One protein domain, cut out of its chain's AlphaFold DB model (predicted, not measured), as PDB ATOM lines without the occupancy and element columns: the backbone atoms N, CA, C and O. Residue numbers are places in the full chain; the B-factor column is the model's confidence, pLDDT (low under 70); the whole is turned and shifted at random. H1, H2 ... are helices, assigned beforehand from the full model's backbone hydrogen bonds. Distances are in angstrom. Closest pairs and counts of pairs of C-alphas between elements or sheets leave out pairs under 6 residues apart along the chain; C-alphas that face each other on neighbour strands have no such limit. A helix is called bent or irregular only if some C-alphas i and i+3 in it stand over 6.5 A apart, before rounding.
ATOM      1  N   LYS A   2     147.568 222.482 203.746       37.59
ATOM      2  CA  LYS A   2     146.397 222.108 202.903       37.59
ATOM      3  C   LYS A   2     146.792 221.660 201.483       37.59
ATOM      4  O   LYS A   2     146.424 220.559 201.093       37.59
ATOM      5  N   GLN A   3     147.635 222.437 200.795       41.50
ATOM      6  CA  GLN A   3     148.142 222.112 199.451       41.50
ATOM      7  C   GLN A   3     148.919 220.787 199.388       41.50
ATOM      8  O   GLN A   3     148.713 220.004 198.473       41.50
ATOM      9  N   ASP A   4     149.746 220.463 200.388       34.22
ATOM     10  CA  ASP A   4     150.496 219.191 200.411       34.22
ATOM     11  C   ASP A   4     149.569 217.962 200.500       34.22
ATOM     12  O   ASP A   4     149.858 216.899 199.953       34.22
ATOM     13  N   MET A   5     148.421 218.122 201.165       34.69
ATOM     14  CA  MET A   5     147.417 217.073 201.344       34.69
ATOM     15  C   MET A   5     146.524 216.903 200.100       34.69
ATOM     16  O   MET A   5     146.009 215.812 199.857       34.69
ATOM     17  N   GLU A   6     146.350 217.960 199.304       51.59
ATOM     18  CA  GLU A   6     145.668 217.938 198.000       51.59
ATOM     19  C   GLU A   6     146.590 217.402 196.892       51.59
ATOM     20  O   GLU A   6     146.173 216.543 196.113       51.59
ATOM     21  N   ASN A   7     147.876 217.768 196.914       46.75
ATOM     22  CA  ASN A   7     148.906 217.225 196.023       46.75
ATOM     23  C   ASN A   7     149.060 215.702 196.179       46.75
ATOM     24  O   ASN A   7     149.126 214.980 195.183       46.75
ATOM     25  N   GLY A   8     149.028 215.185 197.414       51.09
ATOM     26  CA  GLY A   8     149.066 213.740 197.675       51.09
ATOM     27  C   GLY A   8     147.852 212.971 197.129       51.09
ATOM     28  O   GLY A   8     147.985 211.819 196.717       51.09
ATOM     29  N   LYS A   9     146.672 213.604 197.063       59.81
ATOM     30  CA  LYS A   9     145.468 213.001 196.462       59.81
ATOM     31  C   LYS A   9     145.542 212.981 194.940       59.81
ATOM     32  O   LYS A   9     145.103 212.008 194.330       59.81
ATOM     33  N   CYS A  10     146.107 214.028 194.344       61.69
ATOM     34  CA  CYS A  10     146.245 214.111 192.899       61.69
ATOM     35  C   CYS A  10     147.237 213.080 192.355       61.69
ATOM     36  O   CYS A  10     146.921 212.344 191.422       61.69
ATOM     37  N   LEU A  11     148.395 212.948 193.008       61.94
ATOM     38  CA  LEU A  11     149.387 211.936 192.655       61.94
ATOM     39  C   LEU A  11     148.781 210.526 192.687       61.94
ATOM     40  O   LEU A  11     148.917 209.777 191.726       61.94
ATOM     41  N   ALA A  12     148.022 210.195 193.736       65.88
ATOM     42  CA  ALA A  12     147.362 208.895 193.853       65.88
ATOM     43  C   ALA A  12     146.331 208.622 192.736       65.88
ATOM     44  O   ALA A  12     146.125 207.468 192.359       65.88
ATOM     45  N   LEU A  13     145.668 209.653 192.200       68.88
ATOM     46  CA  LEU A  13     144.762 209.508 191.054       68.88
ATOM     47  C   LEU A  13     145.527 209.245 189.756       68.88
ATOM     48  O   LEU A  13     145.148 208.346 189.006       68.88
ATOM     49  N   VAL A  14     146.621 209.973 189.524       73.06
ATOM     50  CA  VAL A  14     147.501 209.751 188.367       73.06
ATOM     51  C   VAL A  14     148.083 208.340 188.402       73.06
ATOM     52  O   VAL A  14     148.048 207.636 187.398       73.06
ATOM     53  N   GLU A  15     148.537 207.871 189.564       74.69
ATOM     54  CA  GLU A  15     149.042 206.506 189.710       74.69
ATOM     55  C   GLU A  15     147.991 205.444 189.373       74.69
ATOM     56  O   GLU A  15     148.298 204.485 188.665       74.69
ATOM     57  N   LYS A  16     146.743 205.629 189.824       79.69
ATOM     58  CA  LYS A  16     145.627 204.733 189.485       79.69
ATOM     59  C   LYS A  16     145.309 204.737 187.992       79.69
ATOM     60  O   LYS A  16     145.019 203.680 187.434       79.69
ATOM     61  N   LEU A  17     145.354 205.902 187.350       83.56
ATOM     62  CA  LEU A  17     145.165 206.018 185.906       83.56
ATOM     63  C   LEU A  17     146.274 205.273 185.152       83.56
ATOM     64  O   LEU A  17     145.977 204.467 184.271       83.56
ATOM     65  N   LEU A  18     147.534 205.475 185.545       85.06
ATOM     66  CA  LEU A  18     148.678 204.779 184.956       85.06
ATOM     67  C   LEU A  18     148.591 203.265 185.160       85.06
ATOM     68  O   LEU A  18     148.844 202.522 184.220       85.06
ATOM     69  N   ASP A  19     148.189 202.793 186.344       86.69
ATOM     70  CA  ASP A  19     147.992 201.362 186.600       86.69
ATOM     71  C   ASP A  19     146.844 200.782 185.741       86.69
ATOM     72  O   ASP A  19     146.946 199.653 185.256       86.69
ATOM     73  N   ARG A  20     145.779 201.555 185.474       91.12
ATOM     74  CA  ARG A  20     144.680 201.142 184.577       91.12
ATOM     75  C   ARG A  20     145.134 201.029 183.123       91.12
ATOM     76  O   ARG A  20     144.773 200.062 182.456       91.12
ATOM     77  N   ILE A  21     145.916 201.992 182.637       93.25
ATOM     78  CA  ILE A  21     146.477 201.954 181.278       93.25
ATOM     79  C   ILE A  21     147.494 200.810 181.166       93.25
ATOM     80  O   ILE A  21     147.431 200.023 180.226       93.25
ATOM     81  N   ALA A  22     148.368 200.645 182.161       92.69
ATOM     82  CA  ALA A  22     149.352 199.565 182.220       92.69
ATOM     83  C   ALA A  22     148.696 198.177 182.153       92.69
ATOM     84  O   ALA A  22     149.199 197.291 181.464       92.69
ATOM     85  N   ALA A  23     147.556 197.988 182.823       92.88
ATOM     86  CA  ALA A  23     146.797 196.744 182.739       92.88
ATOM     87  C   ALA A  23     146.299 196.457 181.312       92.88
ATOM     88  O   ALA A  23     146.379 195.317 180.866       92.88
ATOM     89  N   GLN A  24     145.842 197.475 180.574       93.19
ATOM     90  CA  GLN A  24     145.441 197.294 179.173       93.19
ATOM     91  C   GLN A  24     146.627 196.990 178.260       93.19
ATOM     92  O   GLN A  24     146.544 196.062 177.462       93.19
ATOM     93  N   ILE A  25     147.748 197.694 178.438       95.31
ATOM     94  CA  ILE A  25     148.993 197.416 177.709       95.31
ATOM     95  C   ILE A  25     149.435 195.966 177.941       95.31
ATOM     96  O   ILE A  25     149.854 195.290 177.006       95.31
ATOM     97  N   LEU A  26     149.332 195.460 179.174       94.81
ATOM     98  CA  LEU A  26     149.681 194.075 179.488       94.81
ATOM     99  C   LEU A  26     148.782 193.068 178.761       94.81
ATOM    100  O   LEU A  26     149.285 192.057 178.272       94.81
ATOM    101  N   GLU A  27     147.475 193.318 178.698       92.50
ATOM    102  CA  GLU A  27     146.562 192.467 177.929       92.50
ATOM    103  C   GLU A  27     146.871 192.535 176.429       92.50
ATOM    104  O   GLU A  27     146.967 191.491 175.786       92.50
ATOM    105  N   GLU A  28     147.179 193.714 175.881       93.12
ATOM    106  CA  GLU A  28     147.613 193.833 174.487       93.12
ATOM    107  C   GLU A  28     148.935 193.093 174.222       93.12
ATOM    108  O   GLU A  28     149.081 192.427 173.199       93.12
ATOM    109  N   LEU A  29     149.902 193.137 175.140       92.62
ATOM    110  CA  LEU A  29     151.134 192.352 175.013       92.62
ATOM    111  C   LEU A  29     150.848 190.841 175.006       92.62
ATOM    112  O   LEU A  29     151.580 190.066 174.384       92.62
ATOM    113  N   LYS A  30     149.784 190.383 175.670       89.38
ATOM    114  CA  LYS A  30     149.378 188.973 175.636       89.38
ATOM    115  C   LYS A  30     148.648 188.630 174.334       89.38
ATOM    116  O   LYS A  30     149.051 187.663 173.687       89.38
ATOM    117  N   GLU A  31     147.645 189.424 173.953       86.31
ATOM    118  CA  GLU A  31     146.687 189.140 172.870       86.31
ATOM    119  C   GLU A  31     147.132 189.640 171.478       86.31
ATOM    120  O   GLU A  31     146.790 189.021 170.474       86.31
ATOM    121  N   GLY A  32     147.942 190.702 171.398       77.56
ATOM    122  CA  GLY A  32     148.539 191.230 170.162       77.56
ATOM    123  C   GLY A  32     147.604 192.060 169.273       77.56
ATOM    124  O   GLY A  32     147.812 192.135 168.065       77.56
ATOM    125  N   ASP A  33     146.571 192.675 169.841       77.75
ATOM    126  CA  ASP A  33     145.393 193.163 169.109       77.75
ATOM    127  C   ASP A  33     145.371 194.659 168.742       77.75
ATOM    128  O   ASP A  33     144.463 195.080 168.026       77.75
ATOM    129  N   GLY A  34     146.340 195.468 169.184       74.44
ATOM    130  CA  GLY A  34     146.390 196.892 168.827       74.44
ATOM    131  C   GLY A  34     145.358 197.771 169.539       74.44
ATOM    132  O   GLY A  34     145.046 198.851 169.037       74.44
ATOM    133  N   ARG A  35     144.765 197.318 170.655       81.56
ATOM    134  CA  ARG A  35     143.658 198.036 171.314       81.56
ATOM    135  C   ARG A  35     144.084 199.312 172.052       81.56
ATOM    136  O   ARG A  35     143.215 200.144 172.296       81.56
ATOM    137  N   THR A  36     145.367 199.498 172.370       86.75
ATOM    138  CA  THR A  36     145.876 200.630 173.170       86.75
ATOM    139  C   THR A  36     146.416 201.774 172.295       86.75
ATOM    140  O   THR A  36     147.563 202.216 172.406       86.75
ATOM    141  N   ASN A  37     145.579 202.260 171.381       90.12
ATOM    142  CA  ASN A  37     145.875 203.414 170.525       90.12
ATOM    143  C   ASN A  37     145.593 204.756 171.239       90.12
ATOM    144  O   ASN A  37     144.994 204.771 172.318       90.12
ATOM    145  N   LEU A  38     146.001 205.888 170.659       87.81
ATOM    146  CA  LEU A  38     145.866 207.209 171.296       87.81
ATOM    147  C   LEU A  38     144.406 207.559 171.636       87.81
ATOM    148  O   LEU A  38     144.126 208.038 172.732       87.81
ATOM    149  N   GLU A  39     143.468 207.247 170.738       86.94
ATOM    150  CA  GLU A  39     142.031 207.480 170.944       86.94
ATOM    151  C   GLU A  39     141.482 206.649 172.117       86.94
ATOM    152  O   GLU A  39     140.705 207.134 172.943       86.94
ATOM    153  N   SER A  40     141.933 205.400 172.248       90.44
ATOM    154  CA  SER A  40     141.557 204.534 173.362       90.44
ATOM    155  C   SER A  40     142.060 205.084 174.699       90.44
ATOM    156  O   SER A  40     141.313 205.051 175.679       90.44
ATOM    157  N   ILE A  41     143.277 205.645 174.737       89.81
ATOM    158  CA  ILE A  41     143.852 206.262 175.936       89.81
ATOM    159  C   ILE A  41     143.051 207.498 176.332       89.81
ATOM    160  O   ILE A  41     142.630 207.588 177.488       89.81
ATOM    161  N   ALA A  42     142.747 208.390 175.391       84.12
ATOM    162  CA  ALA A  42     141.880 209.539 175.644       84.12
ATOM    163  C   ALA A  42     140.508 209.102 176.194       84.12
ATOM    164  O   ALA A  42     140.029 209.618 177.209       84.12
ATOM    165  N   GLY A  43     139.916 208.050 175.617       85.38
ATOM    166  CA  GLY A  43     138.676 207.447 176.110       85.38
ATOM    167  C   GLY A  43     138.787 206.809 177.505       85.38
ATOM    168  O   GLY A  43     137.807 206.783 178.256       85.38
ATOM    169  N   ILE A  44     139.951 206.278 177.898       87.38
ATOM    170  CA  ILE A  44     140.209 205.822 179.277       87.38
ATOM    171  C   ILE A  44     140.270 207.018 180.217       87.38
ATOM    172  O   ILE A  44     139.650 206.965 181.275       87.38
ATOM    173  N   VAL A  45     140.985 208.078 179.839       81.81
ATOM    174  CA  VAL A  45     141.160 209.273 180.670       81.81
ATOM    175  C   VAL A  45     139.813 209.944 180.921       81.81
ATOM    176  O   VAL A  45     139.450 210.162 182.074       81.81
ATOM    177  N   SER A  46     139.023 210.174 179.870       80.12
ATOM    178  CA  SER A  46     137.688 210.777 179.975       80.12
ATOM    179  C   SER A  46     136.758 209.978 180.901       80.12
ATOM    180  O   SER A  46     136.135 210.530 181.817       80.12
ATOM    181  N   ARG A  47     136.729 208.642 180.755       80.50
ATOM    182  CA  ARG A  47     135.974 207.762 181.665       80.50
ATOM    183  C   ARG A  47     136.510 207.811 183.091       80.50
ATOM    184  O   ARG A  47     135.730 207.910 184.032       80.50
ATOM    185  N   PHE A  48     137.828 207.772 183.263       80.38
ATOM    186  CA  PHE A  48     138.463 207.801 184.576       80.38
ATOM    187  C   PHE A  48     138.138 209.094 185.331       80.38
ATOM    188  O   PHE A  48     137.772 209.028 186.504       80.38
ATOM    189  N   LEU A  49     138.213 210.246 184.657       72.19
ATOM    190  CA  LEU A  49     137.857 211.553 185.214       72.19
ATOM    191  C   LEU A  49     136.367 211.646 185.553       72.19
ATOM    192  O   LEU A  49     136.012 212.224 186.576       72.19
ATOM    193  N   SER A  50     135.498 211.035 184.747       72.38
ATOM    194  CA  SER A  50     134.063 210.948 185.050       72.38
ATOM    195  C   SER A  50     133.785 210.103 186.301       72.38
ATOM    196  O   SER A  50     132.893 210.423 187.082       72.38
ATOM    197  N   GLU A  51     134.553 209.030 186.507       76.31
ATOM    198  CA  GLU A  51     134.422 208.119 187.652       76.31
ATOM    199  C   GLU A  51     135.032 208.688 188.949       76.31
ATOM    200  O   GLU A  51     134.491 208.465 190.032       76.31
ATOM    201  N   HIS A  52     136.162 209.398 188.861       69.94
ATOM    202  CA  HIS A  52     136.979 209.778 190.025       69.94
ATOM    203  C   HIS A  52     137.047 211.290 190.280       69.94
ATOM    204  O   HIS A  52     137.558 211.707 191.323       69.94
ATOM    205  N   GLY A  53     136.536 212.108 189.357       65.69
ATOM    206  CA  GLY A  53     136.785 213.546 189.313       65.69
ATOM    207  C   GLY A  53     138.193 213.887 188.802       65.69
ATOM    208  O   GLY A  53     139.060 213.023 188.663       65.69
ATOM    209  N   GLY A  54     138.421 215.170 188.516       60.94
ATOM    210  CA  GLY A  54     139.743 215.712 188.191       60.94
ATOM    211  C   GLY A  54     140.422 216.377 189.391       60.94
ATOM    212  O   GLY A  54     139.768 216.740 190.370       60.94
ATOM    213  N   CYS A  55     141.736 216.591 189.299       57.47
ATOM    214  CA  CYS A  55     142.453 217.463 190.230       57.47
ATOM    215  C   CYS A  55     142.147 218.925 189.883       57.47
ATOM    216  O   CYS A  55     142.866 219.541 189.101       57.47
ATOM    217  N   ILE A  56     141.047 219.468 190.403       52.06
ATOM    218  CA  ILE A  56     140.669 220.863 190.159       52.06
ATOM    219  C   ILE A  56     140.994 221.682 191.403       52.06
ATOM    220  O   ILE A  56     140.336 221.537 192.432       52.06
ATOM    221  N   ASP A  57     141.968 222.581 191.277       41.66
ATOM    222  CA  ASP A  57     142.132 223.714 192.182       41.66
ATOM    223  C   ASP A  57     141.409 224.924 191.550       41.66
ATOM    224  O   ASP A  57     141.741 225.353 190.445       41.66
ATOM    225  N   SER A  58     140.353 225.403 192.217       37.19
ATOM    226  CA  SER A  58     139.573 226.634 191.963       37.19
ATOM    227  C   SER A  58     139.333 227.082 190.497       37.19
ATOM    228  O   SER A  58     140.138 227.802 189.911       37.19
ATOM    229  N   GLY A  59     138.133 226.805 189.963       36.06
ATOM    230  CA  GLY A  59     137.467 227.689 188.984       36.06
ATOM    231  C   GLY A  59     137.722 227.464 187.488       36.06
ATOM    232  O   GLY A  59     137.366 228.332 186.697       36.06
ATOM    233  N   VAL A  60     138.299 226.334 187.083       37.44
ATOM    234  CA  VAL A  60     138.626 226.052 185.675       37.44
ATOM    235  C   VAL A  60     137.817 224.855 185.149       37.44
ATOM    236  O   VAL A  60     137.564 223.901 185.883       37.44
ATOM    237  N   LEU A  61     137.359 224.954 183.894       36.25
ATOM    238  CA  LEU A  61     136.424 224.028 183.246       36.25
ATOM    239  C   LEU A  61     137.026 222.619 183.024       36.25
ATOM    240  O   LEU A  61     138.217 222.519 182.709       36.25
ATOM    241  N   PRO A  62     136.211 221.545 183.112       37.25
ATOM    242  CA  PRO A  62     136.642 220.145 182.977       37.25
ATOM    243  C   PRO A  62     137.416 219.827 181.692       37.25
ATOM    244  O   PRO A  62     138.309 218.987 181.702       37.25
ATOM    245  N   ASP A  63     137.128 220.538 180.606       36.81
ATOM    246  CA  ASP A  63     137.682 220.247 179.279       36.81
ATOM    247  C   ASP A  63     139.144 220.713 179.119       36.81
ATOM    248  O   ASP A  63     139.795 220.403 178.131       36.81
ATOM    249  N   SER A  64     139.686 221.419 180.120       38.38
ATOM    250  CA  SER A  64     141.076 221.917 180.165       38.38
ATOM    251  C   SER A  64     141.969 221.173 181.174       38.38
ATOM    252  O   SER A  64     143.068 221.622 181.516       38.38
ATOM    253  N   LEU A  65     141.496 220.022 181.673       39.38
ATOM    254  CA  LEU A  65     142.209 219.163 182.630       39.38
ATOM    255  C   LEU A  65     143.512 218.571 182.066       39.38
ATOM    256  O   LEU A  65     144.429 218.292 182.841       39.38
ATOM    257  N   TYR A  66     143.604 218.402 180.745       46.62
ATOM    258  CA  TYR A  66     144.714 217.724 180.070       46.62
ATOM    259  C   TYR A  66     146.025 218.535 180.134       46.62
ATOM    260  O   TYR A  66     147.068 217.991 180.501       46.62
ATOM    261  N   LEU A  67     145.959 219.856 179.928       40.34
ATOM    262  CA  LEU A  67     147.097 220.775 180.030       40.34
ATOM    263  C   LEU A  67     147.613 220.936 181.469       40.34
ATOM    264  O   LEU A  67     148.802 220.786 181.704       40.34
ATOM    265  N   ARG A  68     146.805 221.239 182.492       42.47
ATOM    266  CA  ARG A  68     147.399 221.636 183.797       42.47
ATOM    267  C   ARG A  68     148.058 220.508 184.596       42.47
ATOM    268  O   ARG A  68     148.933 220.804 185.408       42.47
ATOM    269  N   LEU A  69     147.691 219.249 184.359       44.50
ATOM    270  CA  LEU A  69     148.286 218.102 185.054       44.50
ATOM    271  C   LEU A  69     149.757 217.852 184.663       44.50
ATOM    272  O   LEU A  69     150.483 217.262 185.459       44.50
ATOM    273  N   LEU A  70     150.211 218.326 183.491       41.44
ATOM    274  CA  LEU A  70     151.598 218.154 183.018       41.44
ATOM    275  C   LEU A  70     152.232 219.417 182.392       41.44
ATOM    276  O   LEU A  70     153.444 219.595 182.459       41.44
ATOM    277  N   VAL A  71     151.448 220.334 181.820       40.25
ATOM    278  CA  VAL A  71     151.932 221.470 181.005       40.25
ATOM    279  C   VAL A  71     152.364 222.690 181.804       40.25
ATOM    280  O   VAL A  71     153.210 223.450 181.337       40.25
ATOM    281  N   GLY A  72     151.932 222.827 183.059       44.28
ATOM    282  CA  GLY A  72     152.597 223.766 183.971       44.28
ATOM    283  C   GLY A  72     154.095 223.465 184.147       44.28
ATOM    284  O   GLY A  72     154.827 224.311 184.645       44.28
ATOM    285  N   GLU A  73     154.532 222.269 183.730       52.03
ATOM    286  CA  GLU A  73     155.850 221.701 183.973       52.03
ATOM    287  C   GLU A  73     156.400 220.935 182.749       52.03
ATOM    288  O   GLU A  73     157.211 220.030 182.919       52.03
ATOM    289  N   LEU A  74     155.998 221.274 181.510       52.41
ATOM    290  CA  LEU A  74     156.486 220.610 180.277       52.41
ATOM    291  C   LEU A  74     158.024 220.524 180.226       52.41
ATOM    292  O   LEU A  74     158.589 219.511 179.827       52.41
ATOM    293  N   GLU A  75     158.711 221.567 180.696       53.88
ATOM    294  CA  GLU A  75     160.177 221.594 180.787       53.88
ATOM    295  C   GLU A  75     160.727 220.611 181.841       53.88
ATOM    296  O   GLU A  75     161.832 220.094 181.682       53.88
ATOM    297  N   LYS A  76     159.950 220.283 182.883       60.84
ATOM    298  CA  LYS A  76     160.263 219.223 183.861       60.84
ATOM    299  C   LYS A  76     159.808 217.835 183.402       60.84
ATOM    300  O   LYS A  76     160.282 216.840 183.945       60.84
ATOM    301  N   LEU A  77     158.921 217.750 182.409       63.28
ATOM    302  CA  LEU A  77     158.488 216.486 181.816       63.28
ATOM    303  C   LEU A  77     159.658 215.787 181.114       63.28
ATOM    304  O   LEU A  77     159.844 214.587 181.271       63.28
ATOM    305  N   VAL A  78     160.482 216.547 180.392       64.44
ATOM    306  CA  VAL A  78     161.618 216.024 179.620       64.44
ATOM    307  C   VAL A  78     162.589 215.179 180.461       64.44
ATOM    308  O   VAL A  78     162.792 214.015 180.109       64.44
ATOM    309  N   PRO A  79     163.170 215.683 181.573       67.38
ATOM    310  CA  PRO A  79     164.028 214.853 182.418       67.38
ATOM    311  C   PRO A  79     163.254 213.694 183.060       67.38
ATOM    312  O   PRO A  79     163.771 212.584 183.133       67.38
ATOM    313  N   MET A  80     161.986 213.905 183.435       75.25
ATOM    314  CA  MET A  80     161.160 212.873 184.066       75.25
ATOM    315  C   MET A  80     160.929 211.652 183.166       75.25
ATOM    316  O   MET A  80     160.944 210.525 183.657       75.25
ATOM    317  N   LEU A  81     160.717 211.848 181.860       74.81
ATOM    318  CA  LEU A  81     160.499 210.743 180.923       74.81
ATOM    319  C   LEU A  81     161.730 209.835 180.838       74.81
ATOM    320  O   LEU A  81     161.609 208.611 180.936       74.81
ATOM    321  N   LEU A  82     162.916 210.436 180.708       76.75
ATOM    322  CA  LEU A  82     164.170 209.690 180.657       76.75
ATOM    323  C   LEU A  82     164.460 209.003 181.997       76.75
ATOM    324  O   LEU A  82     164.776 207.814 182.008       76.75
ATOM    325  N   ASP A  83     164.282 209.710 183.115       80.62
ATOM    326  CA  ASP A  83     164.475 209.154 184.458       80.62
ATOM    327  C   ASP A  83     163.589 207.926 184.681       80.62
ATOM    328  O   ASP A  83     164.060 206.900 185.168       80.62
ATOM    329  N   LYS A  84     162.321 207.972 184.254       81.44
ATOM    330  CA  LYS A  84     161.411 206.829 184.395       81.44
ATOM    331  C   LYS A  84     161.819 205.642 183.533       81.44
ATOM    332  O   LYS A  84     161.769 204.511 184.021       81.44
ATOM    333  N   ALA A  85     162.257 205.869 182.294       79.81
ATOM    334  CA  ALA A  85     162.803 204.791 181.467       79.81
ATOM    335  C   ALA A  85     164.021 204.140 182.143       79.81
ATOM    336  O   ALA A  85     164.096 202.913 182.228       79.81
ATOM    337  N   MET A  86     164.932 204.950 182.687       84.81
ATOM    338  CA  MET A  86     166.124 204.464 183.386       84.81
ATOM    339  C   MET A  86     165.779 203.709 184.677       84.81
ATOM    340  O   MET A  86     166.349 202.647 184.924       84.81
ATOM    341  N   GLU A  87     164.814 204.186 185.469       84.12
ATOM    342  CA  GLU A  87     164.307 203.480 186.655       84.12
ATOM    343  C   GLU A  87     163.779 202.079 186.288       84.12
ATOM    344  O   GLU A  87     164.152 201.083 186.919       84.12
ATOM    345  N   ALA A  88     162.969 201.970 185.229       81.75
ATOM    346  CA  ALA A  88     162.443 200.682 184.776       81.75
ATOM    347  C   ALA A  88     163.550 199.728 184.310       81.75
ATOM    348  O   ALA A  88     163.540 198.554 184.675       81.75
ATOM    349  N   LEU A  89     164.537 200.229 183.564       85.56
ATOM    350  CA  LEU A  89     165.675 199.422 183.110       85.56
ATOM    351  C   LEU A  89     166.537 198.946 184.280       85.56
ATOM    352  O   LEU A  89     166.876 197.764 184.357       85.56
ATOM    353  N   SER A  90     166.817 199.835 185.236       86.31
ATOM    354  CA  SER A  90     167.620 199.507 186.419       86.31
ATOM    355  C   SER A  90     167.016 198.363 187.240       86.31
ATOM    356  O   SER A  90     167.750 197.566 187.821       86.31
ATOM    357  N   THR A  91     165.687 198.214 187.213       84.69
ATOM    358  CA  THR A  91     164.977 197.134 187.911       84.69
ATOM    359  C   THR A  91     165.348 195.750 187.375       84.69
ATOM    360  O   THR A  91     165.278 194.774 188.115       84.69
ATOM    361  N   HIS A  92     165.758 195.629 186.109       86.06
ATOM    362  CA  HIS A  92     166.036 194.336 185.475       86.06
ATOM    363  C   HIS A  92     167.512 194.095 185.149       86.06
ATOM    364  O   HIS A  92     167.838 192.999 184.701       86.06
ATOM    365  N   MET A  93     168.385 195.075 185.396       81.50
ATOM    366  CA  MET A  93     169.781 195.107 184.942       81.50
ATOM    367  C   MET A  93     170.573 193.817 185.217       81.50
ATOM    368  O   MET A  93     171.267 193.332 184.329       81.50
ATOM    369  N   ASP A  94     170.418 193.231 186.406       83.00
ATOM    370  CA  ASP A  94     171.174 192.038 186.823       83.00
ATOM    371  C   ASP A  94     170.392 190.720 186.668       83.00
ATOM    372  O   ASP A  94     170.901 189.643 186.979       83.00
ATOM    373  N   ALA A  95     169.127 190.791 186.244       83.81
ATOM    374  CA  ALA A  95     168.168 189.695 186.389       83.81
ATOM    375  C   ALA A  95     167.684 189.086 185.067       83.81
ATOM    376  O   ALA A  95     167.000 188.062 185.105       83.81
ATOM    377  N   ILE A  96     168.003 189.702 183.927       89.12
ATOM    378  CA  ILE A  96     167.635 189.207 182.593       89.12
ATOM    379  C   ILE A  96     168.873 189.057 181.707       89.12
ATOM    380  O   ILE A  96     169.908 189.673 181.964       89.12
ATOM    381  N   ASP A  97     168.765 188.251 180.647       92.56
ATOM    382  CA  ASP A  97     169.839 188.101 179.654       92.56
ATOM    383  C   ASP A  97     170.324 189.457 179.110       92.56
ATOM    384  O   ASP A  97     169.527 190.337 178.776       92.56
ATOM    385  N   VAL A  98     171.644 189.606 178.960       90.00
ATOM    386  CA  VAL A  98     172.286 190.863 178.540       90.00
ATOM    387  C   VAL A  98     171.774 191.343 177.180       90.00
ATOM    388  O   VAL A  98     171.593 192.545 176.985       90.00
ATOM    389  N   ASN A  99     171.498 190.440 176.232       91.44
ATOM    390  CA  ASN A  99     170.987 190.846 174.922       91.44
ATOM    391  C   ASN A  99     169.549 191.360 175.024       91.44
ATOM    392  O   ASN A  99     169.207 192.351 174.378       91.44
ATOM    393  N   LEU A 100     168.721 190.724 175.858       91.38
ATOM    394  CA  LEU A 100     167.352 191.173 176.121       91.38
ATOM    395  C   LEU A 100     167.339 192.512 176.859       91.38
ATOM    396  O   LEU A 100     166.570 193.397 176.489       91.38
ATOM    397  N   HIS A 101     168.226 192.694 177.839       90.81
ATOM    398  CA  HIS A 101     168.408 193.973 178.516       90.81
ATOM    399  C   HIS A 101     168.812 195.077 177.537       90.81
ATOM    400  O   HIS A 101     168.209 196.147 177.531       90.81
ATOM    401  N   ASN A 102     169.788 194.818 176.662       90.75
ATOM    402  CA  ASN A 102     170.229 195.790 175.661       90.75
ATOM    403  C   ASN A 102     169.109 196.152 174.676       90.75
ATOM    404  O   ASN A 102     168.945 197.324 174.343       90.75
ATOM    405  N   MET A 103     168.308 195.172 174.249       93.62
ATOM    406  CA  MET A 103     167.150 195.401 173.381       93.62
ATOM    407  C   MET A 103     166.084 196.255 174.072       93.62
ATOM    408  O   MET A 103     165.598 197.225 173.488       93.62
ATOM    409  N   LEU A 104     165.748 195.929 175.323       91.75
ATOM    410  CA  LEU A 104     164.774 196.682 176.110       91.75
ATOM    411  C   LEU A 104     165.271 198.106 176.387       91.75
ATOM    412  O   LEU A 104     164.515 199.060 176.229       91.75
ATOM    413  N   SER A 105     166.554 198.254 176.719       91.69
ATOM    414  CA  SER A 105     167.221 199.538 176.942       91.69
ATOM    415  C   SER A 105     167.182 200.426 175.707       91.69
ATOM    416  O   SER A 105     166.718 201.565 175.784       91.69
ATOM    417  N   ALA A 106     167.567 199.893 174.546       91.94
ATOM    418  CA  ALA A 106     167.487 200.620 173.285       91.94
ATOM    419  C   ALA A 106     166.040 201.017 172.950       91.94
ATOM    420  O   ALA A 106     165.786 202.162 172.578       91.94
ATOM    421  N   THR A 107     165.090 200.096 173.141       94.06
ATOM    422  CA  THR A 107     163.663 200.321 172.865       94.06
ATOM    423  C   THR A 107     163.093 201.437 173.742       94.06
ATOM    424  O   THR A 107     162.557 202.413 173.221       94.06
ATOM    425  N   LEU A 108     163.220 201.329 175.070       93.00
ATOM    426  CA  LEU A 108     162.640 202.294 176.008       93.00
ATOM    427  C   LEU A 108     163.337 203.656 175.944       93.00
ATOM    428  O   LEU A 108     162.667 204.678 176.055       93.00
ATOM    429  N   THR A 109     164.652 203.686 175.703       91.69
ATOM    430  CA  THR A 109     165.385 204.947 175.504       91.69
ATOM    431  C   THR A 109     164.936 205.644 174.223       91.69
ATOM    432  O   THR A 109     164.661 206.840 174.239       91.69
ATOM    433  N   SER A 110     164.816 204.901 173.115       92.19
ATOM    434  CA  SER A 110     164.308 205.444 171.850       92.19
ATOM    435  C   SER A 110     162.887 205.986 172.010       92.19
ATOM    436  O   SER A 110     162.593 207.091 171.551       92.19
ATOM    437  N   TYR A 111     162.029 205.260 172.736       94.50
ATOM    438  CA  TYR A 111     160.666 205.709 172.993       94.50
ATOM    439  C   TYR A 111     160.629 206.970 173.868       94.50
ATOM    440  O   TYR A 111     159.952 207.931 173.523       94.50
ATOM    441  N   ALA A 112     161.432 207.035 174.933       90.62
ATOM    442  CA  ALA A 112     161.531 208.230 175.772       90.62
ATOM    443  C   ALA A 112     161.981 209.462 174.968       90.62
ATOM    444  O   ALA A 112     161.397 210.536 175.092       90.62
ATOM    445  N   LEU A 113     162.993 209.312 174.105       90.50
ATOM    446  CA  LEU A 113     163.451 210.388 173.220       90.50
ATOM    447  C   LEU A 113     162.375 210.812 172.213       90.50
ATOM    448  O   LEU A 113     162.277 211.997 171.888       90.50
ATOM    449  N   HIS A 114     161.568 209.864 171.732       92.25
ATOM    450  CA  HIS A 114     160.422 210.160 170.882       92.25
ATOM    451  C   HIS A 114     159.403 211.039 171.616       92.25
ATOM    452  O   HIS A 114     159.090 212.124 171.132       92.25
ATOM    453  N   GLU A 115     158.985 210.648 172.819       89.56
ATOM    454  CA  GLU A 115     158.036 211.418 173.634       89.56
ATOM    455  C   GLU A 115     158.566 212.811 174.002       89.56
ATOM    456  O   GLU A 115     157.842 213.804 173.933       89.56
ATOM    457  N   ILE A 116     159.863 212.921 174.310       85.56
ATOM    458  CA  ILE A 116     160.529 214.212 174.545       85.56
ATOM    459  C   ILE A 116     160.404 215.119 173.319       85.56
ATOM    460  O   ILE A 116     160.106 216.312 173.453       85.56
ATOM    461  N   ARG A 117     160.623 214.574 172.118       87.56
ATOM    462  CA  ARG A 117     160.499 215.332 170.871       87.56
ATOM    463  C   ARG A 117     159.060 215.790 170.653       87.56
ATOM    464  O   ARG A 117     158.859 216.960 170.345       87.56
ATOM    465  N   ILE A 118     158.085 214.906 170.849       86.19
ATOM    466  CA  ILE A 118     156.654 215.221 170.740       86.19
ATOM    467  C   ILE A 118     156.274 216.368 171.680       86.19
ATOM    468  O   ILE A 118     155.709 217.373 171.241       86.19
ATOM    469  N   ALA A 119     156.630 216.244 172.960       81.69
ATOM    470  CA  ALA A 119     156.340 217.246 173.977       81.69
ATOM    471  C   ALA A 119     156.989 218.600 173.646       81.69
ATOM    472  O   ALA A 119     156.360 219.648 173.791       81.69
ATOM    473  N   SER A 120     158.229 218.579 173.145       80.38
ATOM    474  CA  SER A 120     158.958 219.784 172.736       80.38
ATOM    475  C   SER A 120     158.306 220.463 171.530       80.38
ATOM    476  O   SER A 120     158.072 221.669 171.563       80.38
ATOM    477  N   THR A 121     157.937 219.697 170.497       79.81
ATOM    478  CA  THR A 121     157.230 220.219 169.317       79.81
ATOM    479  C   THR A 121     155.891 220.843 169.705       79.81
ATOM    480  O   THR A 121     155.570 221.943 169.261       79.81
ATOM    481  N   TYR A 122     155.123 220.195 170.584       79.62
ATOM    482  CA  TYR A 122     153.883 220.775 171.095       79.62
ATOM    483  C   TYR A 122     154.129 222.081 171.862       79.62
ATOM    484  O   TYR A 122     153.451 223.077 171.613       79.62
ATOM    485  N   ALA A 123     155.136 222.121 172.741       76.81
ATOM    486  CA  ALA A 123     155.490 223.328 173.484       76.81
ATOM    487  C   ALA A 123     155.850 224.502 172.556       76.81
ATOM    488  O   ALA A 123     155.451 225.640 172.810       76.81
ATOM    489  N   GLU A 124     156.582 224.242 171.472       77.94
ATOM    490  CA  GLU A 124     156.911 225.242 170.451       77.94
ATOM    491  C   GLU A 124     155.665 225.753 169.720       77.94
ATOM    492  O   GLU A 124     155.502 226.965 169.556       77.94
ATOM    493  N   LEU A 125     154.748 224.858 169.345       74.75
ATOM    494  CA  LEU A 125     153.483 225.221 168.700       74.75
ATOM    495  C   LEU A 125     152.590 226.058 169.621       74.75
ATOM    496  O   LEU A 125     152.042 227.070 169.186       74.75
ATOM    497  N   VAL A 126     152.499 225.706 170.905       75.38
ATOM    498  CA  VAL A 126     151.781 226.507 171.909       75.38
ATOM    499  C   VAL A 126     152.440 227.876 172.089       75.38
ATOM    500  O   VAL A 126     151.738 228.884 172.149       75.38
ATOM    501  N   LYS A 127     153.776 227.962 172.115       74.31
ATOM    502  CA  LYS A 127     154.488 229.252 172.176       74.31
ATOM    503  C   LYS A 127     154.209 230.121 170.942       74.31
ATOM    504  O   LYS A 127     153.994 231.322 171.094       74.31
ATOM    505  N   LYS A 128     154.200 229.532 169.740       74.81
ATOM    506  CA  LYS A 128     153.994 230.255 168.472       74.81
ATOM    507  C   LYS A 128     152.532 230.671 168.269       74.81
ATOM    508  O   LYS A 128     152.275 231.792 167.837       74.81
ATOM    509  N   TYR A 129     151.581 229.797 168.601       71.88
ATOM    510  CA  TYR A 129     150.177 229.934 168.194       71.88
ATOM    511  C   TYR A 129     149.172 229.988 169.348       71.88
ATOM    512  O   TYR A 129     148.011 230.324 169.128       71.88
ATOM    513  N   GLY A 130     149.591 229.732 170.589       67.69
ATOM    514  CA  GLY A 130     148.699 229.731 171.751       67.69
ATOM    515  C   GLY A 130     147.994 231.070 171.972       67.69
ATOM    516  O   GLY A 130     146.844 231.095 172.399       67.69
ATOM    517  N   LYS A 131     148.630 232.187 171.595       67.00
ATOM    518  CA  LYS A 131     147.997 233.509 171.656       67.00
ATOM    519  C   LYS A 131     146.799 233.631 170.705       67.00
ATOM    520  O   LYS A 131     145.778 234.170 171.108       67.00
ATOM    521  N   LEU A 132     146.890 233.076 169.493       64.94
ATOM    522  CA  LEU A 132     145.787 233.091 168.523       64.94
ATOM    523  C   LEU A 132     144.575 232.302 169.039       64.94
ATOM    524  O   LEU A 132     143.442 232.747 168.888       64.94
ATOM    525  N   ALA A 133     144.815 231.171 169.708       62.91
ATOM    526  CA  ALA A 133     143.750 230.395 170.340       62.91
ATOM    527  C   ALA A 133     143.091 231.149 171.512       62.91
ATOM    528  O   ALA A 133     141.867 231.183 171.615       62.91
ATOM    529  N   VAL A 134     143.880 231.817 172.362       60.16
ATOM    530  CA  VAL A 134     143.358 232.633 173.480       60.16
ATOM    531  C   VAL A 134     142.563 233.845 172.986       60.16
ATOM    532  O   VAL A 134     141.547 234.194 173.586       60.16
ATOM    533  N   ASP A 135     142.984 234.449 171.876       67.69
ATOM    534  CA  ASP A 135     142.309 235.590 171.249       67.69
ATOM    535  C   ASP A 135     141.010 235.182 170.508       67.69
ATOM    536  O   ASP A 135     140.329 236.029 169.927       67.69
ATOM    537  N   GLY A 136     140.622 233.901 170.578       61.97
ATOM    538  CA  GLY A 136     139.326 233.397 170.125       61.97
ATOM    539  C   GLY A 136     139.309 232.856 168.698       61.97
ATOM    540  O   GLY A 136     138.218 232.665 168.160       61.97
ATOM    541  N   ASP A 137     140.467 232.594 168.080       71.12
ATOM    542  CA  ASP A 137     140.512 231.903 166.790       71.12
ATOM    543  C   ASP A 137     140.027 230.446 166.966       71.12
ATOM    544  O   ASP A 137     140.675 229.646 167.659       71.12
ATOM    545  N   PRO A 138     138.879 230.074 166.370       68.19
ATOM    546  CA  PRO A 138     138.269 228.768 166.592       68.19
ATOM    547  C   PRO A 138     139.067 227.630 165.945       68.19
ATOM    548  O   PRO A 138     139.023 226.500 166.434       68.19
ATOM    549  N   LEU A 139     139.818 227.907 164.875       66.56
ATOM    550  CA  LEU A 139     140.627 226.910 164.181       66.56
ATOM    551  C   LEU A 139     141.927 226.648 164.945       66.56
ATOM    552  O   LEU A 139     142.246 225.489 165.206       66.56
ATOM    553  N   ALA A 140     142.629 227.697 165.386       68.69
ATOM    554  CA  ALA A 140     143.814 227.545 166.234       68.69
ATOM    555  C   ALA A 140     143.473 226.820 167.548       68.69
ATOM    556  O   ALA A 140     144.207 225.927 167.973       68.69
ATOM    557  N   SER A 141     142.324 227.147 168.150       68.88
ATOM    558  CA  SER A 141     141.833 226.491 169.368       68.88
ATOM    559  C   SER A 141     141.530 225.007 169.154       68.88
ATOM    560  O   SER A 141     141.972 224.169 169.938       68.88
ATOM    561  N   SER A 142     140.820 224.660 168.074       69.62
ATOM    562  CA  SER A 142     140.476 223.264 167.777       69.62
ATOM    563  C   SER A 142     141.711 222.409 167.502       69.62
ATOM    564  O   SER A 142     141.760 221.255 167.927       69.62
ATOM    565  N   VAL A 143     142.695 222.944 166.778       68.75
ATOM    566  CA  VAL A 143     143.879 222.173 166.390       68.75
ATOM    567  C   VAL A 143     144.851 222.018 167.556       68.75
ATOM    568  O   VAL A 143     145.358 220.918 167.771       68.75
ATOM    569  N   LEU A 144     145.069 223.071 168.355       72.00
ATOM    570  CA  LEU A 144     145.881 222.959 169.568       72.00
ATOM    571  C   LEU A 144     145.250 222.006 170.589       72.00
ATOM    572  O   LEU A 144     145.994 221.240 171.192       72.00
ATOM    573  N   GLY A 145     143.920 221.994 170.730       72.81
ATOM    574  CA  GLY A 145     143.221 221.054 171.615       72.81
ATOM    575  C   GLY A 145     143.327 219.595 171.155       72.81
ATOM    576  O   GLY A 145     143.632 218.713 171.951       72.81
ATOM    577  N   ALA A 146     143.159 219.323 169.856       73.19
ATOM    578  CA  ALA A 146     143.333 217.968 169.323       73.19
ATOM    579  C   ALA A 146     144.786 217.472 169.449       73.19
ATOM    580  O   ALA A 146     145.032 216.299 169.741       73.19
ATOM    581  N   LEU A 147     145.760 218.364 169.239       77.44
ATOM    582  CA  LEU A 147     147.175 218.040 169.391       77.44
ATOM    583  C   LEU A 147     147.553 217.812 170.860       77.44
ATOM    584  O   LEU A 147     148.303 216.887 171.157       77.44
ATOM    585  N   GLU A 148     147.014 218.620 171.768       77.50
ATOM    586  CA  GLU A 148     147.179 218.454 173.211       77.50
ATOM    587  C   GLU A 148     146.727 217.070 173.676       77.50
ATOM    588  O   GLU A 148     147.483 216.372 174.350       77.50
ATOM    589  N   GLU A 149     145.520 216.653 173.287       78.56
ATOM    590  CA  GLU A 149     144.965 215.350 173.656       78.56
ATOM    591  C   GLU A 149     145.856 214.200 173.164       78.56
ATOM    592  O   GLU A 149     146.130 213.253 173.909       78.56
ATOM    593  N   ALA A 150     146.359 214.301 171.928       82.62
ATOM    594  CA  ALA A 150     147.253 213.308 171.344       82.62
ATOM    595  C   ALA A 150     148.597 213.233 172.085       82.62
ATOM    596  O   ALA A 150     149.032 212.143 172.454       82.62
ATOM    597  N   VAL A 151     149.230 214.382 172.345       84.31
ATOM    598  CA  VAL A 151     150.513 214.484 173.066       84.31
ATOM    599  C   VAL A 151     150.375 213.940 174.487       84.31
ATOM    600  O   VAL A 151     151.195 213.145 174.937       84.31
ATOM    601  N   PHE A 152     149.311 214.323 175.188       80.19
ATOM    602  CA  PHE A 152     149.041 213.849 176.539       80.19
ATOM    603  C   PHE A 152     148.817 212.332 176.580       80.19
ATOM    604  O   PHE A 152     149.357 211.640 177.446       80.19
ATOM    605  N   SER A 153     148.051 211.804 175.625       86.25
ATOM    606  CA  SER A 153     147.787 210.368 175.516       86.25
ATOM    607  C   SER A 153     149.056 209.567 175.219       86.25
ATOM    608  O   SER A 153     149.242 208.503 175.813       86.25
ATOM    609  N   ALA A 154     149.946 210.087 174.367       90.00
ATOM    610  CA  ALA A 154     151.249 209.487 174.072       90.00
ATOM    611  C   ALA A 154     152.122 209.404 175.336       90.00
ATOM    612  O   ALA A 154     152.501 208.315 175.773       90.00
ATOM    613  N   ILE A 155     152.273 210.530 176.043       87.56
ATOM    614  CA  ILE A 155     153.032 210.603 177.298       87.56
ATOM    615  C   ILE A 155     152.474 209.635 178.351       87.56
ATOM    616  O   ILE A 155     153.235 208.915 179.002       87.56
ATOM    617  N   LEU A 156     151.150 209.584 178.535       87.12
ATOM    618  CA  LEU A 156     150.532 208.642 179.473       87.12
ATOM    619  C   LEU A 156     150.784 207.188 179.079       87.12
ATOM    620  O   LEU A 156     151.030 206.357 179.957       87.12
ATOM    621  N   ARG A 157     150.727 206.874 177.784       92.12
ATOM    622  CA  ARG A 157     150.978 205.529 177.265       92.12
ATOM    623  C   ARG A 157     152.423 205.103 177.506       92.12
ATOM    624  O   ARG A 157     152.643 203.998 178.006       92.12
ATOM    625  N   PHE A 158     153.381 205.990 177.260       93.38
ATOM    626  CA  PHE A 158     154.783 205.782 177.608       93.38
ATOM    627  C   PHE A 158     154.968 205.542 179.111       93.38
ATOM    628  O   PHE A 158     155.518 204.513 179.511       93.38
ATOM    629  N   LEU A 159     154.464 206.443 179.960       89.81
ATOM    630  CA  LEU A 159     154.615 206.339 181.415       89.81
ATOM    631  C   LEU A 159     153.982 205.054 181.961       89.81
ATOM    632  O   LEU A 159     154.541 204.410 182.852       89.81
ATOM    633  N   ALA A 160     152.835 204.652 181.415       91.56
ATOM    634  CA  ALA A 160     152.167 203.414 181.780       91.56
ATOM    635  C   ALA A 160     152.951 202.174 181.328       91.56
ATOM    636  O   ALA A 160     153.072 201.231 182.109       91.56
ATOM    637  N   LEU A 161     153.524 202.172 180.119       94.75
ATOM    638  CA  LEU A 161     154.378 201.081 179.642       94.75
ATOM    639  C   LEU A 161     155.631 200.935 180.512       94.75
ATOM    640  O   LEU A 161     155.965 199.835 180.940       94.75
ATOM    641  N   VAL A 162     156.306 202.039 180.814       92.19
ATOM    642  CA  VAL A 162     157.507 202.046 181.657       92.19
ATOM    643  C   VAL A 162     157.183 201.563 183.073       92.19
ATOM    644  O   VAL A 162     157.895 200.720 183.622       92.19
ATOM    645  N   ARG A 163     156.064 202.024 183.647       89.19
ATOM    646  CA  ARG A 163     155.564 201.544 184.944       89.19
ATOM    647  C   ARG A 163     155.217 200.056 184.905       89.19
ATOM    648  O   ARG A 163     155.513 199.349 185.868       89.19
ATOM    649  N   LEU A 164     154.608 199.581 183.818       93.50
ATOM    650  CA  LEU A 164     154.314 198.166 183.615       93.50
ATOM    651  C   LEU A 164     155.602 197.345 183.622       93.50
ATOM    652  O   LEU A 164     155.687 196.393 184.389       93.50
ATOM    653  N   VAL A 165     156.591 197.730 182.808       92.69
ATOM    654  CA  VAL A 165     157.891 197.051 182.722       92.69
ATOM    655  C   VAL A 165     158.552 197.012 184.099       92.69
ATOM    656  O   VAL A 165     158.799 195.924 184.602       92.69
ATOM    657  N   SER A 166     158.696 198.162 184.767       89.88
ATOM    658  CA  SER A 166     159.294 198.270 186.109       89.88
ATOM    659  C   SER A 166     158.659 197.338 187.150       89.88
ATOM    660  O   SER A 166     159.352 196.796 188.007       89.88
ATOM    661  N   LYS A 167     157.338 197.139 187.105       89.38
ATOM    662  CA  LYS A 167     156.622 196.290 188.071       89.38
ATOM    663  C   LYS A 167     156.533 194.823 187.649       89.38
ATOM    664  O   LYS A 167     156.043 193.994 188.419       89.38
ATOM    665  N   MET A 168     156.935 194.492 186.428       91.50
ATOM    666  CA  MET A 168     156.747 193.165 185.865       91.50
ATOM    667  C   MET A 168     157.780 192.173 186.426       91.50
ATOM    668  O   MET A 168     158.959 192.505 186.548       91.50
ATOM    669  N   PRO A 169     157.393 190.919 186.736       91.75
ATOM    670  CA  PRO A 169     158.363 189.890 187.101       91.75
ATOM    671  C   PRO A 169     159.376 189.652 185.971       91.75
ATOM    672  O   PRO A 169     158.972 189.516 184.818       91.75
ATOM    673  N   HIS A 170     160.663 189.495 186.302       89.50
ATOM    674  CA  HIS A 170     161.755 189.340 185.322       89.50
ATOM    675  C   HIS A 170     161.469 188.297 184.235       89.50
ATOM    676  O   HIS A 170     161.622 188.576 183.053       89.50
ATOM    677  N   ARG A 171     160.952 187.121 184.621       91.38
ATOM    678  CA  ARG A 171     160.593 186.049 183.674       91.38
ATOM    679  C   ARG A 171     159.559 186.484 182.639       91.38
ATOM    680  O   ARG A 171     159.595 186.022 181.505       91.38
ATOM    681  N   LEU A 172     158.606 187.320 183.042       92.12
ATOM    682  CA  LEU A 172     157.573 187.810 182.139       92.12
ATOM    683  C   LEU A 172     158.132 188.909 181.229       92.12
ATOM    684  O   LEU A 172     157.786 188.933 180.052       92.12
ATOM    685  N   VAL A 173     159.053 189.742 181.731       90.75
ATOM    686  CA  VAL A 173     159.796 190.702 180.899       90.75
ATOM    687  C   VAL A 173     160.557 189.963 179.805       90.75
ATOM    688  O   VAL A 173     160.338 190.254 178.638       90.75
ATOM    689  N   GLU A 174     161.344 188.940 180.148       90.56
ATOM    690  CA  GLU A 174     162.089 188.136 179.165       90.56
ATOM    691  C   GLU A 174     161.187 187.533 178.080       90.56
ATOM    692  O   GLU A 174     161.528 187.559 176.898       90.56
ATOM    693  N   GLN A 175     160.017 187.019 178.469       91.69
ATOM    694  CA  GLN A 175     159.042 186.446 177.536       91.69
ATOM    695  C   GLN A 175     158.405 187.489 176.614       91.69
ATOM    696  O   GLN A 175     158.001 187.159 175.498       91.69
ATOM    697  N   LEU A 176     158.268 188.731 177.083       93.81
ATOM    698  CA  LEU A 176     157.535 189.782 176.387       93.81
ATOM    699  C   LEU A 176     158.437 190.831 175.730       93.81
ATOM    700  O   LEU A 176     157.900 191.634 174.976       93.81
ATOM    701  N   THR A 177     159.763 190.818 175.920       92.56
ATOM    702  CA  THR A 177     160.684 191.843 175.382       92.56
ATOM    703  C   THR A 177     160.458 192.118 173.897       92.56
ATOM    704  O   THR A 177     160.276 193.267 173.512       92.56
ATOM    705  N   GLN A 178     160.382 191.080 173.058       91.62
ATOM    706  CA  GLN A 178     160.146 191.263 171.620       91.62
ATOM    707  C   GLN A 178     158.783 191.904 171.331       91.62
ATOM    708  O   GLN A 178     158.674 192.777 170.474       91.62
ATOM    709  N   LYS A 179     157.744 191.504 172.072       94.06
ATOM    710  CA  LYS A 179     156.405 192.086 171.932       94.06
ATOM    711  C   LYS A 179     156.367 193.537 172.405       94.06
ATOM    712  O   LYS A 179     155.677 194.338 171.789       94.06
ATOM    713  N   ILE A 180     157.121 193.876 173.452       94.81
ATOM    714  CA  ILE A 180     157.299 195.254 173.920       94.81
ATOM    715  C   ILE A 180     157.946 196.089 172.812       94.81
ATOM    716  O   ILE A 180     157.422 197.149 172.488       94.81
ATOM    717  N   THR A 181     159.014 195.599 172.176       94.25
ATOM    718  CA  THR A 181     159.657 196.295 171.051       94.25
ATOM    719  C   THR A 181     158.689 196.525 169.893       94.25
ATOM    720  O   THR A 181     158.497 197.668 169.483       94.25
ATOM    721  N   SER A 182     157.989 195.487 169.424       93.06
ATOM    722  CA  SER A 182     157.007 195.641 168.341       93.06
ATOM    723  C   SER A 182     155.823 196.538 168.720       93.06
ATOM    724  O   SER A 182     155.246 197.210 167.867       93.06
ATOM    725  N   LEU A 183     155.423 196.558 169.992       94.69
ATOM    726  CA  LEU A 183     154.379 197.454 170.481       94.69
ATOM    727  C   LEU A 183     154.839 198.915 170.440       94.69
ATOM    728  O   LEU A 183     154.122 199.754 169.903       94.69
ATOM    729  N   VAL A 184     156.044 199.193 170.938       94.94
ATOM    730  CA  VAL A 184     156.646 200.533 170.922       94.94
ATOM    731  C   VAL A 184     156.806 201.052 169.496       94.94
ATOM    732  O   VAL A 184     156.450 202.193 169.223       94.94
ATOM    733  N   GLU A 185     157.269 200.227 168.557       93.25
ATOM    734  CA  GLU A 185     157.383 200.625 167.146       93.25
ATOM    735  C   GLU A 185     156.032 201.041 166.547       93.25
ATOM    736  O   GLU A 185     155.946 202.035 165.820       93.25
ATOM    737  N   ARG A 186     154.954 200.319 166.885       92.75
ATOM    738  CA  ARG A 186     153.592 200.682 166.466       92.75
ATOM    739  C   ARG A 186     153.141 201.998 167.093       92.75
ATOM    740  O   ARG A 186     152.582 202.827 166.378       92.75
ATOM    741  N   TYR A 187     153.405 202.200 168.383       94.62
ATOM    742  CA  TYR A 187     153.074 203.443 169.085       94.62
ATOM    743  C   TYR A 187     153.769 204.651 168.460       94.62
ATOM    744  O   TYR A 187     153.090 205.591 168.052       94.62
ATOM    745  N   VAL A 188     155.086 204.563 168.262       93.62
ATOM    746  CA  VAL A 188     155.896 205.611 167.626       93.62
ATOM    747  C   VAL A 188     155.398 205.912 166.211       93.62
ATOM    748  O   VAL A 188     155.327 207.073 165.799       93.62
ATOM    749  N   SER A 189     155.035 204.881 165.442       92.25
ATOM    750  CA  SER A 189     154.501 205.075 164.090       92.25
ATOM    751  C   SER A 189     153.142 205.783 164.094       92.25
ATOM    752  O   SER A 189     152.893 206.626 163.228       92.25
ATOM    753  N   GLU A 190     152.259 205.437 165.030       92.19
ATOM    754  CA  GLU A 190     150.952 206.078 165.199       92.19
ATOM    755  C   GLU A 190     151.109 207.550 165.608       92.19
ATOM    756  O   GLU A 190     150.543 208.437 164.966       92.19
ATOM    757  N   GLU A 191     151.912 207.808 166.641       90.81
ATOM    758  CA  GLU A 191     152.179 209.141 167.188       90.81
ATOM    759  C   GLU A 191     152.791 210.058 166.123       90.81
ATOM    760  O   GLU A 191     152.286 211.156 165.876       90.81
ATOM    761  N   SER A 192     153.808 209.569 165.406       87.38
ATOM    762  CA  SER A 192     154.444 210.307 164.310       87.38
ATOM    763  C   SER A 192     153.446 210.691 163.217       87.38
ATOM    764  O   SER A 192     153.478 211.817 162.721       87.38
ATOM    765  N   SER A 193     152.541 209.779 162.842       86.19
ATOM    766  CA  SER A 193     151.522 210.051 161.826       86.19
ATOM    767  C   SER A 193     150.533 211.122 162.288       86.19
ATOM    768  O   SER A 193     150.249 212.059 161.541       86.19
ATOM    769  N   LYS A 194     150.040 211.023 163.528       82.12
ATOM    770  CA  LYS A 194     149.067 211.969 164.094       82.12
ATOM    771  C   LYS A 194     149.648 213.370 164.249       82.12
ATOM    772  O   LYS A 194     148.993 214.340 163.874       82.12
ATOM    773  N   ILE A 195     150.882 213.472 164.733       76.50
ATOM    774  CA  ILE A 195     151.562 214.759 164.913       76.50
ATOM    775  C   ILE A 195     151.872 215.400 163.570       76.50
ATOM    776  O   ILE A 195     151.645 216.594 163.409       76.50
ATOM    777  N   LEU A 196     152.324 214.623 162.583       77.44
ATOM    778  CA  LEU A 196     152.559 215.136 161.236       77.44
ATOM    779  C   LEU A 196     151.277 215.725 160.629       77.44
ATOM    780  O   LEU A 196     151.306 216.831 160.095       77.44
ATOM    781  N   ILE A 197     150.152 215.011 160.739       77.25
ATOM    782  CA  ILE A 197     148.847 215.484 160.252       77.25
ATOM    783  C   ILE A 197     148.443 216.783 160.956       77.25
ATOM    784  O   ILE A 197     148.048 217.735 160.286       77.25
ATOM    785  N   ALA A 198     148.570 216.840 162.284       71.62
ATOM    786  CA  ALA A 198     148.235 218.031 163.056       71.62
ATOM    787  C   ALA A 198     149.125 219.228 162.677       71.62
ATOM    788  O   ALA A 198     148.606 220.310 162.419       71.62
ATOM    789  N   SER A 199     150.442 219.036 162.553       69.00
ATOM    790  CA  SER A 199     151.374 220.088 162.124       69.00
ATOM    791  C   SER A 199     151.036 220.626 160.729       69.00
ATOM    792  O   SER A 199     150.955 221.841 160.559       69.00
ATOM    793  N   TYR A 200     150.737 219.756 159.756       73.25
ATOM    794  CA  TYR A 200     150.286 220.189 158.426       73.25
ATOM    795  C   TYR A 200     148.983 220.991 158.477       73.25
ATOM    796  O   TYR A 200     148.821 221.965 157.741       73.25
ATOM    797  N   GLN A 201     148.040 220.599 159.337       71.94
ATOM    798  CA  GLN A 201     146.788 221.335 159.506       71.94
ATOM    799  C   GLN A 201     147.048 222.737 160.063       71.94
ATOM    800  O   GLN A 201     146.529 223.700 159.499       71.94
ATOM    801  N   ILE A 202     147.906 222.864 161.082       67.44
ATOM    802  CA  ILE A 202     148.331 224.157 161.643       67.44
ATOM    803  C   ILE A 202     148.947 225.043 160.555       67.44
ATOM    804  O   ILE A 202     148.532 226.188 160.396       67.44
ATOM    805  N   GLU A 203     149.895 224.518 159.777       68.06
ATOM    806  CA  GLU A 203     150.553 225.266 158.697       68.06
ATOM    807  C   GLU A 203     149.564 225.711 157.608       68.06
ATOM    808  O   GLU A 203     149.600 226.860 157.165       68.06
ATOM    809  N   SER A 204     148.636 224.833 157.215       69.62
ATOM    810  CA  SER A 204     147.631 225.140 156.186       69.62
ATOM    811  C   SER A 204     146.616 226.203 156.623       69.62
ATOM    812  O   SER A 204     146.135 226.970 155.793       69.62
ATOM    813  N   ILE A 205     146.298 226.250 157.921       62.94
ATOM    814  CA  ILE A 205     145.320 227.174 158.511       62.94
ATOM    815  C   ILE A 205     145.954 228.540 158.771       62.94
ATOM    816  O   ILE A 205     145.304 229.565 158.581       62.94
ATOM    817  N   LEU A 206     147.215 228.562 159.206       60.94
ATOM    818  CA  LEU A 206     147.881 229.776 159.679       60.94
ATOM    819  C   LEU A 206     148.708 230.489 158.608       60.94
ATOM    820  O   LEU A 206     149.176 231.597 158.851       60.94
ATOM    821  N   GLY A 207     148.824 229.902 157.416       51.94
ATOM    822  CA  GLY A 207     149.315 230.594 156.233       51.94
ATOM    823  C   GLY A 207     150.770 231.036 156.339       51.94
ATOM    824  O   GLY A 207     151.059 232.225 156.289       51.94
TER     825      GLY A 207
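Overview. This is residues 2 to 207 of the 211 residues of an uncharacterized protein of Hyperthermus butylicus (strain DSM 5456 / JCM 9403 / PLM1-5) (UniProt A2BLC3). Four helices, H4, H5, H6 and H7, form an up-and-down bundle, each running against the one before it, and H1 and H2, a helical hairpin, pack across one side of it on H6. H6 lies in the middle, and the short H3 packs on it too. There are 206 residues printed, with seven named helices in the order H1 to H7 and no named strand; the class is all helix. The whole is compact, with a radius of gyration of the C-alphas of 17.7 A and spans of 55 by 45 by 30 A.

Arrangement. The longest helices, H5, residues 98 to 134, and H7, residues 170 to 206, touch at a shallow tilt of 22 degrees and run the same way; their closest C-alphas, those of Thr 107 and Thr 181, are 6.0 A apart. The hub is H6, residues 138 to 167, touching six helices. H5 and H6 form a hairpin at a shallow tilt of 22 degrees, with the closest C-alphas at Ala 133 and Ser 141, 4.5 A. H6 and H7 form another at 10 degrees, closest at Leu 147 and Ala 198, 6.4 A. H4, residues 71 to 90, makes a hairpin with H5 at 3 degrees, closest at Val 78 and Ile 116, 5.5 A. H4 touches H6 with residues 81 to 89 alone, closest at Ala 88 and Ser 166, 4.2 A; H4 and H7 are apart. H1, residues 2 to 31, touches H6 with residues 18 to 26 alone, about perpendicular at 76 degrees, closest at Ala 22 and Ala 160, 4.8 A. H2, residues 38 to 52, touches H6 with residues 38 to 42 alone, at 84 degrees, closest at Leu 38 and Ser 153, 5.6 A. H3, residues 62 to 68, touches H6 at a steep tilt of 64 degrees, closest at Tyr 66 and Phe 152, 6.8 A. Every O i to N i+4 pair is within hydrogen-bond range in H2 and H6; the counts are 25 of 26 in H1, 11 of 16 in H4, 31 of 33 in both H5 and H7, and 0 of 3 in H3, where 1 of 4 O i to N i+3 pairs is.

Along the chain. H1 begins at C-alpha 2 (146.397, 222.108, 202.903) and is 44.6 A long. H5 measures 51.1 A, H6 43.0 A, and H7 49.9 A, ending at C-alpha 206 (147.881, 229.776, 159.679). Four helices are irregular: C-alphas 63 and 66 of H3 are 7.5 A apart, 72 and 75 of H4 8.5 A, 128 and 131 of H5 7.5 A, 175 and 178 of H7 7.7 A.

Size, cuts and confidence. The C-alphas farthest apart, those of Asp 97 and Asp 135, are 55.5 A apart. The printed part has no cut and no long link. Its mean pLDDT is 76.8; 60 residues are under 70, among them residues 2 to 13 and 52 to 79.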